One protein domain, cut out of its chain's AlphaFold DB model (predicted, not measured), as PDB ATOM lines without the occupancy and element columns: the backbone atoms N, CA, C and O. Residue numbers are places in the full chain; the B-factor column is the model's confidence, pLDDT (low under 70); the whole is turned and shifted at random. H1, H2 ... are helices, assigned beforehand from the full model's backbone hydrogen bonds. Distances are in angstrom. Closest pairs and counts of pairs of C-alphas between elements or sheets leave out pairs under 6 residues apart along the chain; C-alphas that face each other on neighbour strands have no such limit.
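AT A GLANCE: This is residues 11 to 93 of the 187 residues of the protein "WIYLD domain-containing protein" of Eragrostis curvula (weeping love grass) (UniProt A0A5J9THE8). One long helix, H4, sticks far out of a small compact head with its residues 70 to 91, like a handle; in the head, H2 crosses the near part of H4, H1 packs on H2, and short H3 sits by the root of H4. The 83 printed residues hold four named helices, H1 to H4 in order, and no named strand: all helix. The whole is extended, radius of gyration of the C-alphas 18.4 A, spanning 61 by 28 by 19 A.

IN THESE COORDINATES: H4, residues 59 to 91, is 49.8 A long, from C-alpha 59 at (126.382, 192.447, 99.748) to C-alpha 91 at (123.711, 241.997, 95.178). H2 is residues 29 to 42, 20.3 A; H1 residues 12 to 23, 16.0 A; H3 residues 50 to 54, 6.1 A.

HOW THE PARTS SIT: H4 touches H2 with residues 60 to 68 alone, about perpendicular at 78 degrees; the closest C-alphas, of Ala 35 and Lys 64, are 5.9 A apart. H1 touches H2 at a steep tilt of 56 degrees, opposite ways, closest at C-alphas 19 and 29, 6.0 A. H3 and H4 only just touch, only at the corner, with 3 pairs of C-alphas within 8 A, the closest those of Leu 53 and Ala 60, 6.3 A. H1 and H4 are apart. Every O i to N i+4 pair is within hydrogen-bond range in H1, H2 and H3; in H4, 24 of 29 are.

THE WHOLE: The C-alphas farthest apart, of Pro 51 and Gln 93, are 61.3 A apart. The printed part has no cut and no long link. Confidence is low, pLDDT under 70, at residues 11, 72, 74 and 79 to 93.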
ATOM      1  N   GLY A  11     144.930 189.185  94.798       67.62
ATOM      2  CA  GLY A  11     143.805 190.100  95.029       67.62
ATOM      3  C   GLY A  11     143.191 190.694  93.756       67.62
ATOM      4  O   GLY A  11     141.976 190.839  93.710       67.62
ATOM      5  N   ASP A  12     143.974 190.955  92.701       75.56
ATOM      6  CA  ASP A  12     143.463 191.541  91.447       75.56
ATOM      7  C   ASP A  12     142.350 190.669  90.848       75.56
ATOM      8  O   ASP A  12     141.323 191.176  90.421       75.56
ATOM      9  N   ARG A  13     142.516 189.339  90.909       84.62
ATOM     10  CA  ARG A  13     141.516 188.371  90.428       84.62
ATOM     11  C   ARG A  13     140.194 188.419  91.198       84.62
ATOM     12  O   ARG A  13     139.162 188.116  90.617       84.62
ATOM     13  N   ARG A  14     140.224 188.774  92.487       88.81
ATOM     14  CA  ARG A  14     139.017 188.914  93.315       88.81
ATOM     15  C   ARG A  14     138.329 190.259  93.079       88.81
ATOM     16  O   ARG A  14     137.109 190.316  93.020       88.81
ATOM     17  N   ILE A  15     139.108 191.321  92.842       89.88
ATOM     18  CA  ILE A  15     138.582 192.607  92.358       89.88
ATOM     19  C   ILE A  15     137.895 192.405  91.000       89.88
ATOM     20  O   ILE A  15     136.774 192.866  90.816       89.88
ATOM     21  N   ASP A  16     138.537 191.697  90.067       90.00
ATOM     22  CA  ASP A  16     137.971 191.404  88.746       90.00
ATOM     23  C   ASP A  16     136.709 190.508  88.854       90.00
ATOM     24  O   ASP A  16     135.722 190.784  88.180       90.00
ATOM     25  N   ALA A  17     136.657 189.538  89.781       91.50
ATOM     26  CA  ALA A  17     135.444 188.749  90.055       91.50
ATOM     27  C   ALA A  17     134.283 189.578  90.646       91.50
ATOM     28  O   ALA A  17     133.131 189.402  90.249       91.50
ATOM     29  N   ALA A  18     134.572 190.515  91.558       91.44
ATOM     30  CA  ALA A  18     133.578 191.468  92.053       91.44
ATOM     31  C   ALA A  18     133.074 192.384  90.922       91.44
ATOM     32  O   ALA A  18     131.878 192.653  90.825       91.44
ATOM     33  N   ILE A  19     133.973 192.825  90.032       92.44
ATOM     34  CA  ILE A  19     133.610 193.606  88.842       92.44
ATOM     35  C   ILE A  19     132.648 192.821  87.954       92.44
ATOM     36  O   ILE A  19     131.618 193.378  87.587       92.44
ATOM     37  N   ASP A  20     132.934 191.557  87.640       91.94
ATOM     38  CA  ASP A  20     132.054 190.745  86.795       91.94
ATOM     39  C   ASP A  20     130.657 190.557  87.426       91.94
ATOM     40  O   ASP A  20     129.659 190.719  86.727       91.94
ATOM     41  N   HIS A  21     130.549 190.359  88.749       91.75
ATOM     42  CA  HIS A  21     129.248 190.280  89.440       91.75
ATOM     43  C   HIS A  21     128.418 191.580  89.363       91.75
ATOM     44  O   HIS A  21     127.196 191.539  89.205       91.75
ATOM     45  N   PHE A  22     129.057 192.749  89.490       91.06
ATOM     46  CA  PHE A  22     128.361 194.045  89.454       91.06
ATOM     47  C   PHE A  22     128.174 194.616  88.042       91.06
ATOM     48  O   PHE A  22     127.301 195.461  87.835       91.06
ATOM     49  N   LYS A  23     128.938 194.128  87.063       91.00
ATOM     50  CA  LYS A  23     128.816 194.472  85.643       91.00
ATOM     51  C   LYS A  23     127.466 194.047  85.067       91.00
ATOM     52  O   LYS A  23     126.845 194.842  84.367       91.00
ATOM     53  N   ASP A  24     126.967 192.868  85.440       88.81
ATOM     54  CA  ASP A  24     125.621 192.405  85.065       88.81
ATOM     55  C   ASP A  24     124.506 193.276  85.674       88.81
ATOM     56  O   ASP A  24     123.399 193.341  85.142       88.81
ATOM     57  N   LYS A  25     124.803 193.993  86.767       86.88
ATOM     58  CA  LYS A  25     123.902 194.972  87.401       86.88
ATOM     59  C   LYS A  25     124.085 196.404  86.865       86.88
ATOM     60  O   LYS A  25     123.412 197.311  87.340       86.88
ATOM     61  N   GLY A  26     124.981 196.619  85.897       91.25
ATOM     62  CA  GLY A  26     125.197 197.913  85.237       91.25
ATOM     63  C   GLY A  26     126.088 198.917  85.981       91.25
ATOM     64  O   GLY A  26     126.197 200.057  85.531       91.25
ATOM     65  N   TYR A  27     126.747 198.538  87.081       91.06
ATOM     66  CA  TYR A  27     127.636 199.454  87.809       91.06
ATOM     67  C   TYR A  27     128.957 199.697  87.068       91.06
ATOM     68  O   TYR A  27     129.536 198.797  86.455       91.06
ATOM     69  N   GLU A  28     129.496 200.914  87.184       91.12
ATOM     70  CA  GLU A  28     130.785 201.232  86.579       91.12
ATOM     71  C   GLU A  28     131.961 200.620  87.366       91.12
ATOM     72  O   GLU A  28     132.110 200.802  88.577       91.12
ATOM     73  N   VAL A  29     132.877 199.980  86.631       91.06
ATOM     74  CA  VAL A  29     134.132 199.367  87.115       91.06
ATOM     75  C   VAL A  29     134.934 200.278  88.057       91.06
ATOM     76  O   VAL A  29     135.569 199.794  88.996       91.06
ATOM     77  N   ARG A  30     134.923 201.596  87.819       91.75
ATOM     78  CA  ARG A  30     135.617 202.590  88.653       91.75
ATOM     79  C   ARG A  30     135.013 202.685  90.057       91.75
ATOM     80  O   ARG A  30     135.762 202.636  91.031       91.75
ATOM     81  N   ILE A  31     133.684 202.747  90.156       90.00
ATOM     82  CA  ILE A  31     132.968 202.838  91.434       90.00
ATOM     83  C   ILE A  31     133.131 201.527  92.217       90.00
ATOM     84  O   ILE A  31     133.520 201.562  93.383       90.00
ATOM     85  N   ILE A  32     132.971 200.370  91.555       91.19
ATOM     86  CA  ILE A  32     133.150 199.037  92.171       91.19
ATOM     87  C   ILE A  32     134.551 198.902  92.793       91.19
ATOM     88  O   ILE A  32     134.693 198.493  93.944       91.19
ATOM     89  N   ARG A  33     135.602 199.302  92.059       91.69
ATOM     90  CA  ARG A  33     136.987 199.292  92.567       91.69
ATOM     91  C   ARG A  33     137.179 200.200  93.780       91.69
ATOM     92  O   ARG A  33     137.907 199.818  94.692       91.69
ATOM     93  N   SER A  34     136.539 201.369  93.792       91.94
ATOM     94  CA  SER A  34     136.592 202.304  94.919       91.94
ATOM     95  C   SER A  34     135.906 201.730  96.165       91.94
ATOM     96  O   SER A  34     136.517 201.690  97.232       91.94
ATOM     97  N   ALA A  35     134.694 201.181  96.017       91.38
ATOM     98  CA  ALA A  35     133.944 200.559  97.109       91.38
ATOM     99  C   ALA A  35     134.703 199.369  97.726       91.38
ATOM    100  O   ALA A  35     134.897 199.318  98.941       91.38
ATOM    101  N   VAL A  36     135.230 198.458  96.895       90.12
ATOM    102  CA  VAL A  36     136.051 197.325  97.361       90.12
ATOM    103  C   VAL A  36     137.326 197.806  98.068       90.12
ATOM    104  O   VAL A  36     137.676 197.280  99.122       90.12
ATOM    105  N   ALA A  37     138.010 198.831  97.547       89.06
ATOM    106  CA  ALA A  37     139.193 199.397  98.201       89.06
ATOM    107  C   ALA A  37     138.867 200.065  99.551       89.06
ATOM    108  O   ALA A  37     139.653 199.948 100.494       89.06
ATOM    109  N   ALA A  38     137.711 200.727  99.668       89.38
ATOM    110  CA  ALA A  38     137.230 201.303 100.921       89.38
ATOM    111  C   ALA A  38     136.916 200.213 101.960       89.38
ATOM    112  O   ALA A  38     137.360 200.312 103.102       89.38
ATOM    113  N   LEU A  39     136.239 199.133 101.561       89.31
ATOM    114  CA  LEU A  39     135.914 198.013 102.451       89.31
ATOM    115  C   LEU A  39     137.169 197.263 102.915       89.31
ATOM    116  O   LEU A  39     137.330 197.015 104.107       89.31
ATOM    117  N   LEU A  40     138.127 197.002 102.019       87.62
ATOM    118  CA  LEU A  40     139.433 196.434 102.387       87.62
ATOM    119  C   LEU A  40     140.248 197.339 103.328       87.62
ATOM    120  O   LEU A  40     141.159 196.861 104.000       87.62
ATOM    121  N   LYS A  41     139.938 198.639 103.407       88.25
ATOM    122  CA  LYS A  41     140.527 199.544 104.403       88.25
ATOM    123  C   LYS A  41     139.865 199.400 105.780       88.25
ATOM    124  O   LYS A  41     140.560 199.548 106.779       88.25
ATOM    125  N   VAL A  42     138.566 199.089 105.831       87.50
ATOM    126  CA  VAL A  42     137.797 198.866 107.073       87.50
ATOM    127  C   VAL A  42     138.095 197.490 107.676       87.50
ATOM    128  O   VAL A  42     138.455 197.403 108.845       87.50
ATOM    129  N   TYR A  43     138.026 196.423 106.874       84.06
ATOM    130  CA  TYR A  43     138.260 195.040 107.325       84.06
ATOM    131  C   TYR A  43     139.747 194.632 107.351       84.06
ATOM    132  O   TYR A  43     140.079 193.479 107.622       84.06
ATOM    133  N   GLY A  44     140.655 195.570 107.064       80.94
ATOM    134  CA  GLY A  44     142.100 195.354 107.022       80.94
ATOM    135  C   GLY A  44     142.615 194.850 105.670       80.94
ATOM    136  O   GLY A  44     141.970 194.073 104.964       80.94
ATOM    137  N   ILE A  45     143.823 195.283 105.302       75.88
ATOM    138  CA  ILE A  45     144.434 194.979 104.001       75.88
ATOM    139  C   ILE A  45     145.036 193.567 104.041       75.88
ATOM    140  O   ILE A  45     146.160 193.375 104.502       75.88
ATOM    141  N   GLY A  46     144.317 192.566 103.529       76.06
ATOM    142  CA  GLY A  46     144.819 191.193 103.517       76.06
ATOM    143  C   GLY A  46     144.017 190.219 102.651       76.06
ATOM    144  O   GLY A  46     142.970 190.562 102.109       76.06
ATOM    145  N   PRO A  47     144.499 188.973 102.490       77.00
ATOM    146  CA  PRO A  47     143.752 187.915 101.815       77.00
ATOM    147  C   PRO A  47     142.579 187.374 102.653       77.00
ATOM    148  O   PRO A  47     141.709 186.729 102.068       77.00
ATOM    149  N   ALA A  48     142.579 187.633 103.968       81.19
ATOM    150  CA  ALA A  48     141.610 187.160 104.962       81.19
ATOM    151  C   ALA A  48     140.341 188.023 105.074       81.19
ATOM    152  O   ALA A  48     139.344 187.557 105.604       81.19
ATOM    153  N   SER A  49     140.353 189.250 104.551       82.94
ATOM    154  CA  SER A  49     139.186 190.146 104.503       82.94
ATOM    155  C   SER A  49     138.238 189.830 103.336       82.94
ATOM    156  O   SER A  49     137.096 190.270 103.326       82.94
ATOM    157  N   TRP A  50     138.703 189.053 102.355       86.19
ATOM    158  CA  TRP A  50     137.944 188.690 101.154       86.19
ATOM    159  C   TRP A  50     136.821 187.667 101.355       86.19
ATOM    160  O   TRP A  50     135.777 187.889 100.758       86.19
ATOM    161  N   PRO A  51     136.964 186.595 102.166       86.94
ATOM    162  CA  PRO A  51     135.855 185.684 102.445       86.94
ATOM    163  C   PRO A  51     134.597 186.422 102.913       86.94
ATOM    164  O   PRO A  51     133.560 186.247 102.296       86.94
ATOM    165  N   PHE A  52     134.716 187.357 103.863       82.75
ATOM    166  CA  PHE A  52     133.600 188.189 104.342       82.75
ATOM    167  C   PHE A  52     132.954 189.071 103.254       82.75
ATOM    168  O   PHE A  52     131.790 189.437 103.357       82.75
ATOM    169  N   LEU A  53     133.708 189.438 102.211       86.19
ATOM    170  CA  LEU A  53     133.182 190.155 101.043       86.19
ATOM    171  C   LEU A  53     132.507 189.203 100.044       86.19
ATOM    172  O   LEU A  53     131.590 189.611  99.343       86.19
ATOM    173  N   GLU A  54     132.966 187.956  99.950       86.06
ATOM    174  CA  GLU A  54     132.471 186.944  99.008       86.06
ATOM    175  C   GLU A  54     131.249 186.169  99.560       86.06
ATOM    176  O   GLU A  54     130.421 185.719  98.770       86.06
ATOM    177  N   GLU A  55     131.104 186.065 100.889       82.50
ATOM    178  CA  GLU A  55     130.126 185.223 101.611       82.50
ATOM    179  C   GLU A  55     128.661 185.535 101.249       82.50
ATOM    180  O   GLU A  55     127.915 184.626 100.888       82.50
ATOM    181  N   ASP A  56     128.286 186.818 101.203       78.44
ATOM    182  CA  ASP A  56     126.943 187.284 100.811       78.44
ATOM    183  C   ASP A  56     126.888 187.809  99.360       78.44
ATOM    184  O   ASP A  56     126.226 188.807  99.063       78.44
ATOM    185  N   SER A  57     127.625 187.193  98.425       79.50
ATOM    186  CA  SER A  57     127.656 187.612  97.008       79.50
ATOM    187  C   SER A  57     127.974 189.110  96.830       79.50
ATOM    188  O   SER A  57     127.371 189.808  96.008       79.50
ATOM    189  N   TYR A  58     128.937 189.611  97.610       87.69
ATOM    190  CA  TYR A  58     129.336 191.019  97.664       87.69
ATOM    191  C   TYR A  58     128.280 191.997  98.218       87.69
ATOM    192  O   TYR A  58     128.345 193.187  97.902       87.69
ATOM    193  N   HIS A  59     127.360 191.560  99.090       89.31
ATOM    194  CA  HIS A  59     126.382 192.447  99.748       89.31
ATOM    195  C   HIS A  59     127.021 193.685 100.400       89.31
ATOM    196  O   HIS A  59     126.601 194.802 100.116       89.31
ATOM    197  N   ALA A  60     128.110 193.515 101.157       86.75
ATOM    198  CA  ALA A  60     128.844 194.630 101.768       86.75
ATOM    199  C   ALA A  60     129.393 195.641 100.734       86.75
ATOM    200  O   ALA A  60     129.475 196.840 101.004       86.75
ATOM    201  N   VAL A  61     129.739 195.184  99.520       88.25
ATOM    202  CA  VAL A  61     130.107 196.075  98.403       88.25
ATOM    203  C   VAL A  61     128.882 196.828  97.899       88.25
ATOM    204  O   VAL A  61     128.975 198.027  97.661       88.25
ATOM    205  N   GLN A  62     127.735 196.159  97.782       89.69
ATOM    206  CA  GLN A  62     126.480 196.774  97.351       89.69
ATOM    207  C   GLN A  62     125.984 197.846  98.335       89.69
ATOM    208  O   GLN A  62     125.630 198.941  97.907       89.69
ATOM    209  N   GLU A  63     126.022 197.578  99.643       89.44
ATOM    210  CA  GLU A  63     125.708 198.575 100.678       89.44
ATOM    211  C   GLU A  63     126.644 199.784 100.583       89.44
ATOM    212  O   GLU A  63     126.180 200.925 100.543       89.44
ATOM    213  N   LYS A  64     127.958 199.553 100.431       88.44
ATOM    214  CA  LYS A  64     128.924 200.653 100.301       88.44
ATOM    215  C   LYS A  64     128.732 201.474  99.020       88.44
ATOM    216  O   LYS A  64     128.988 202.676  99.048       88.44
ATOM    217  N   LEU A  65     128.263 200.867  97.924       87.81
ATOM    218  CA  LEU A  65     127.886 201.594  96.704       87.81
ATOM    219  C   LEU A  65     126.718 202.561  96.967       87.81
ATOM    220  O   LEU A  65     126.803 203.720  96.564       87.81
ATOM    221  N   PHE A  66     125.679 202.125  97.688       86.81
ATOM    222  CA  PHE A  66     124.543 202.987  98.042       86.81
ATOM    223  C   PHE A  66     124.931 204.112  99.012       86.81
ATOM    224  O   PHE A  66     124.511 205.253  98.818       86.81
ATOM    225  N   GLU A  67     125.768 203.828 100.017       86.25
ATOM    226  CA  GLU A  67     126.303 204.867 100.910       86.25
ATOM    227  C   GLU A  67     127.090 205.929 100.131       86.25
ATOM    228  O   GLU A  67     126.873 207.123 100.327       86.25
ATOM    229  N   MET A  68     127.974 205.510  99.217       79.31
ATOM    230  CA  MET A  68     128.780 206.433  98.412       79.31
ATOM    231  C   MET A  68     127.921 207.337  97.517       79.31
ATOM    232  O   MET A  68     128.187 208.536  97.450       79.31
ATOM    233  N   GLU A  69     126.879 206.796  96.878       77.69
ATOM    234  CA  GLU A  69     125.953 207.588  96.056       77.69
ATOM    235  C   GLU A  69     125.126 208.577  96.905       77.69
ATOM    236  O   GLU A  69     124.881 209.712  96.488       77.69
ATOM    237  N   GLY A  70     124.717 208.175  98.115       72.56
ATOM    238  CA  GLY A  70     124.022 209.050  99.065       72.56
ATOM    239  C   GLY A  70     124.907 210.193  99.578       72.56
ATOM    240  O   GLY A  70     124.488 211.352  99.572       72.56
ATOM    241  N   GLU A  71     126.148 209.881  99.961       72.88
ATOM    242  CA  GLU A  71     127.144 210.867 100.396       72.88
ATOM    243  C   GLU A  71     127.487 211.882  99.295       72.88
ATOM    244  O   GLU A  71     127.677 213.062  99.593       72.88
ATOM    245  N   GLU A  72     127.600 211.446  98.035       69.31
ATOM    246  CA  GLU A  72     127.910 212.329  96.903       69.31
ATOM    247  C   GLU A  72     126.780 213.339  96.663       69.31
ATOM    248  O   GLU A  72     127.039 214.542  96.597       69.31
ATOM    249  N   LYS A  73     125.519 212.881  96.671       70.44
ATOM    250  CA  LYS A  73     124.341 213.756  96.543       70.44
ATOM    251  C   LYS A  73     124.228 214.759  97.696       70.44
ATOM    252  O   LYS A  73     123.942 215.928  97.450       70.44
ATOM    253  N   GLN A  74     124.499 214.343  98.938       66.88
ATOM    254  CA  GLN A  74     124.521 215.270 100.079       66.88
ATOM    255  C   GLN A  74     125.642 216.311  99.973       66.88
ATOM    256  O   GLN A  74     125.408 217.487 100.245       66.88
ATOM    257  N   LYS A  75     126.852 215.903  99.562       70.81
ATOM    258  CA  LYS A  75     127.985 216.826  99.373       70.81
ATOM    259  C   LYS A  75     127.721 217.825  98.250       70.81
ATOM    260  O   LYS A  75     128.064 218.990  98.411       70.81
ATOM    261  N   GLN A  76     127.104 217.388  97.153       71.50
ATOM    262  CA  GLN A  76     126.753 218.259  96.033       71.50
ATOM    263  C   GLN A  76     125.731 219.322  96.455       71.50
ATOM    264  O   GLN A  76     125.964 220.503  96.219       71.50
ATOM    265  N   LEU A  77     124.672 218.923  97.169       72.50
ATOM    266  CA  LEU A  77     123.648 219.843  97.674       72.50
ATOM    267  C   LEU A  77     124.228 220.870  98.664       72.50
ATOM    268  O   LEU A  77     123.951 222.058  98.542       72.50
ATOM    269  N   LEU A  78     125.110 220.447  99.579       73.56
ATOM    270  CA  LEU A  78     125.792 221.351 100.519       73.56
ATOM    271  C   LEU A  78     126.696 222.386  99.815       73.56
ATOM    272  O   LEU A  78     126.853 223.504 100.309       73.56
ATOM    273  N   LEU A  79     127.305 222.017  98.681       67.44
ATOM    274  CA  LEU A  79     128.180 222.892  97.890       67.44
ATOM    275  C   LEU A  79     127.407 223.908  97.034       67.44
ATOM    276  O   LEU A  79     127.963 224.943  96.656       67.44
ATOM    277  N   GLU A  80     126.160 223.586  96.697       62.62
ATOM    278  CA  GLU A  80     125.240 224.455  95.961       62.62
ATOM    279  C   GLU A  80     124.670 225.535  96.898       62.62
ATOM    280  O   GLU A  80     124.709 226.717  96.562       62.62
ATOM    281  N   ASP A  81     124.302 225.143  98.125       59.88
ATOM    282  CA  ASP A  81     123.868 226.029  99.220       59.88
ATOM    283  C   ASP A  81     124.922 227.122  99.515       59.88
ATOM    284  O   ASP A  81     124.650 228.317  99.405       59.88
ATOM    285  N   HIS A  82     126.189 226.729  99.720       59.84
ATOM    286  CA  HIS A  82     127.305 227.661  99.970       59.84
ATOM    287  C   HIS A  82     127.663 228.570  98.774       59.84
ATOM    288  O   HIS A  82     128.445 229.513  98.932       59.84
ATOM    289  N   GLN A  83     127.162 228.289  97.566       58.03
ATOM    290  CA  GLN A  83     127.309 229.182  96.411       58.03
ATOM    291  C   GLN A  83     126.163 230.194  96.307       58.03
ATOM    292  O   GLN A  83     126.392 231.277  95.770       58.03
ATOM    293  N   ALA A  84     124.975 229.883  96.834       53.88
ATOM    294  CA  ALA A  84     123.851 230.816  96.861       53.88
ATOM    295  C   ALA A  84     124.155 232.031  97.758       53.88
ATOM    296  O   ALA A  84     124.101 233.163  97.272       53.88
ATOM    297  N   ASP A  85     124.600 231.798  99.002       54.28
ATOM    298  CA  ASP A  85     124.954 232.861  99.962       54.28
ATOM    299  C   ASP A  85     125.976 233.862  99.382       54.28
ATOM    300  O   ASP A  85     125.803 235.079  99.457       54.28
ATOM    301  N   GLN A  86     127.028 233.356  98.723       53.00
ATOM    302  CA  GLN A  86     128.094 234.189  98.147       53.00
ATOM    303  C   GLN A  86     127.636 235.063  96.966       53.00
ATOM    304  O   GLN A  86     128.300 236.053  96.645       53.00
ATOM    305  N   MET A  87     126.527 234.718  96.302       51.44
ATOM    306  CA  MET A  87     125.926 235.555  95.256       51.44
ATOM    307  C   MET A  87     124.947 236.580  95.840       51.44
ATOM    308  O   MET A  87     124.890 237.714  95.358       51.44
ATOM    309  N   GLU A  88     124.213 236.216  96.894       52.47
ATOM    310  CA  GLU A  88     123.223 237.090  97.531       52.47
ATOM    311  C   GLU A  88     123.885 238.269  98.278       52.47
ATOM    312  O   GLU A  88     123.374 239.396  98.254       52.47
ATOM    313  N   GLU A  89     125.083 238.052  98.837       52.16
ATOM    314  CA  GLU A  89     125.863 239.083  99.537       52.16
ATOM    315  C   GLU A  89     126.472 240.145  98.590       52.16
ATOM    316  O   GLU A  89     126.673 241.292  98.997       52.16
ATOM    317  N   GLN A  90     126.719 239.820  97.309       46.75
ATOM    318  CA  GLN A  90     127.189 240.808  96.320       46.75
ATOM    319  C   GLN A  90     126.069 241.712  95.790       46.75
ATOM    320  O   GLN A  90     126.331 242.865  95.440       46.75
ATOM    321  N   HIS A  91     124.825 241.227  95.737       46.12
ATOM    322  CA  HIS A  91     123.711 241.997  95.178       46.12
ATOM    323  C   HIS A  91     123.247 243.118  96.129       46.12
ATOM    324  O   HIS A  91     122.951 244.228  95.688       46.12
ATOM    325  N   GLN A  92     123.287 242.880  97.446       46.38
ATOM    326  CA  GLN A  92     122.886 243.863  98.468       46.38
ATOM    327  C   GLN A  92     123.850 245.054  98.627       46.38
ATOM    328  O   GLN A  92     123.492 246.055  99.244       46.38
ATOM    329  N   GLN A  93     125.053 245.001  98.045       42.78
ATOM    330  CA  GLN A  93     126.040 246.088  98.131       42.78
ATOM    331  C   GLN A  93     125.891 247.150  97.025       42.78
ATOM    332  O   GLN A  93     126.577 248.171  97.069       42.78
TER     333      GLN A  93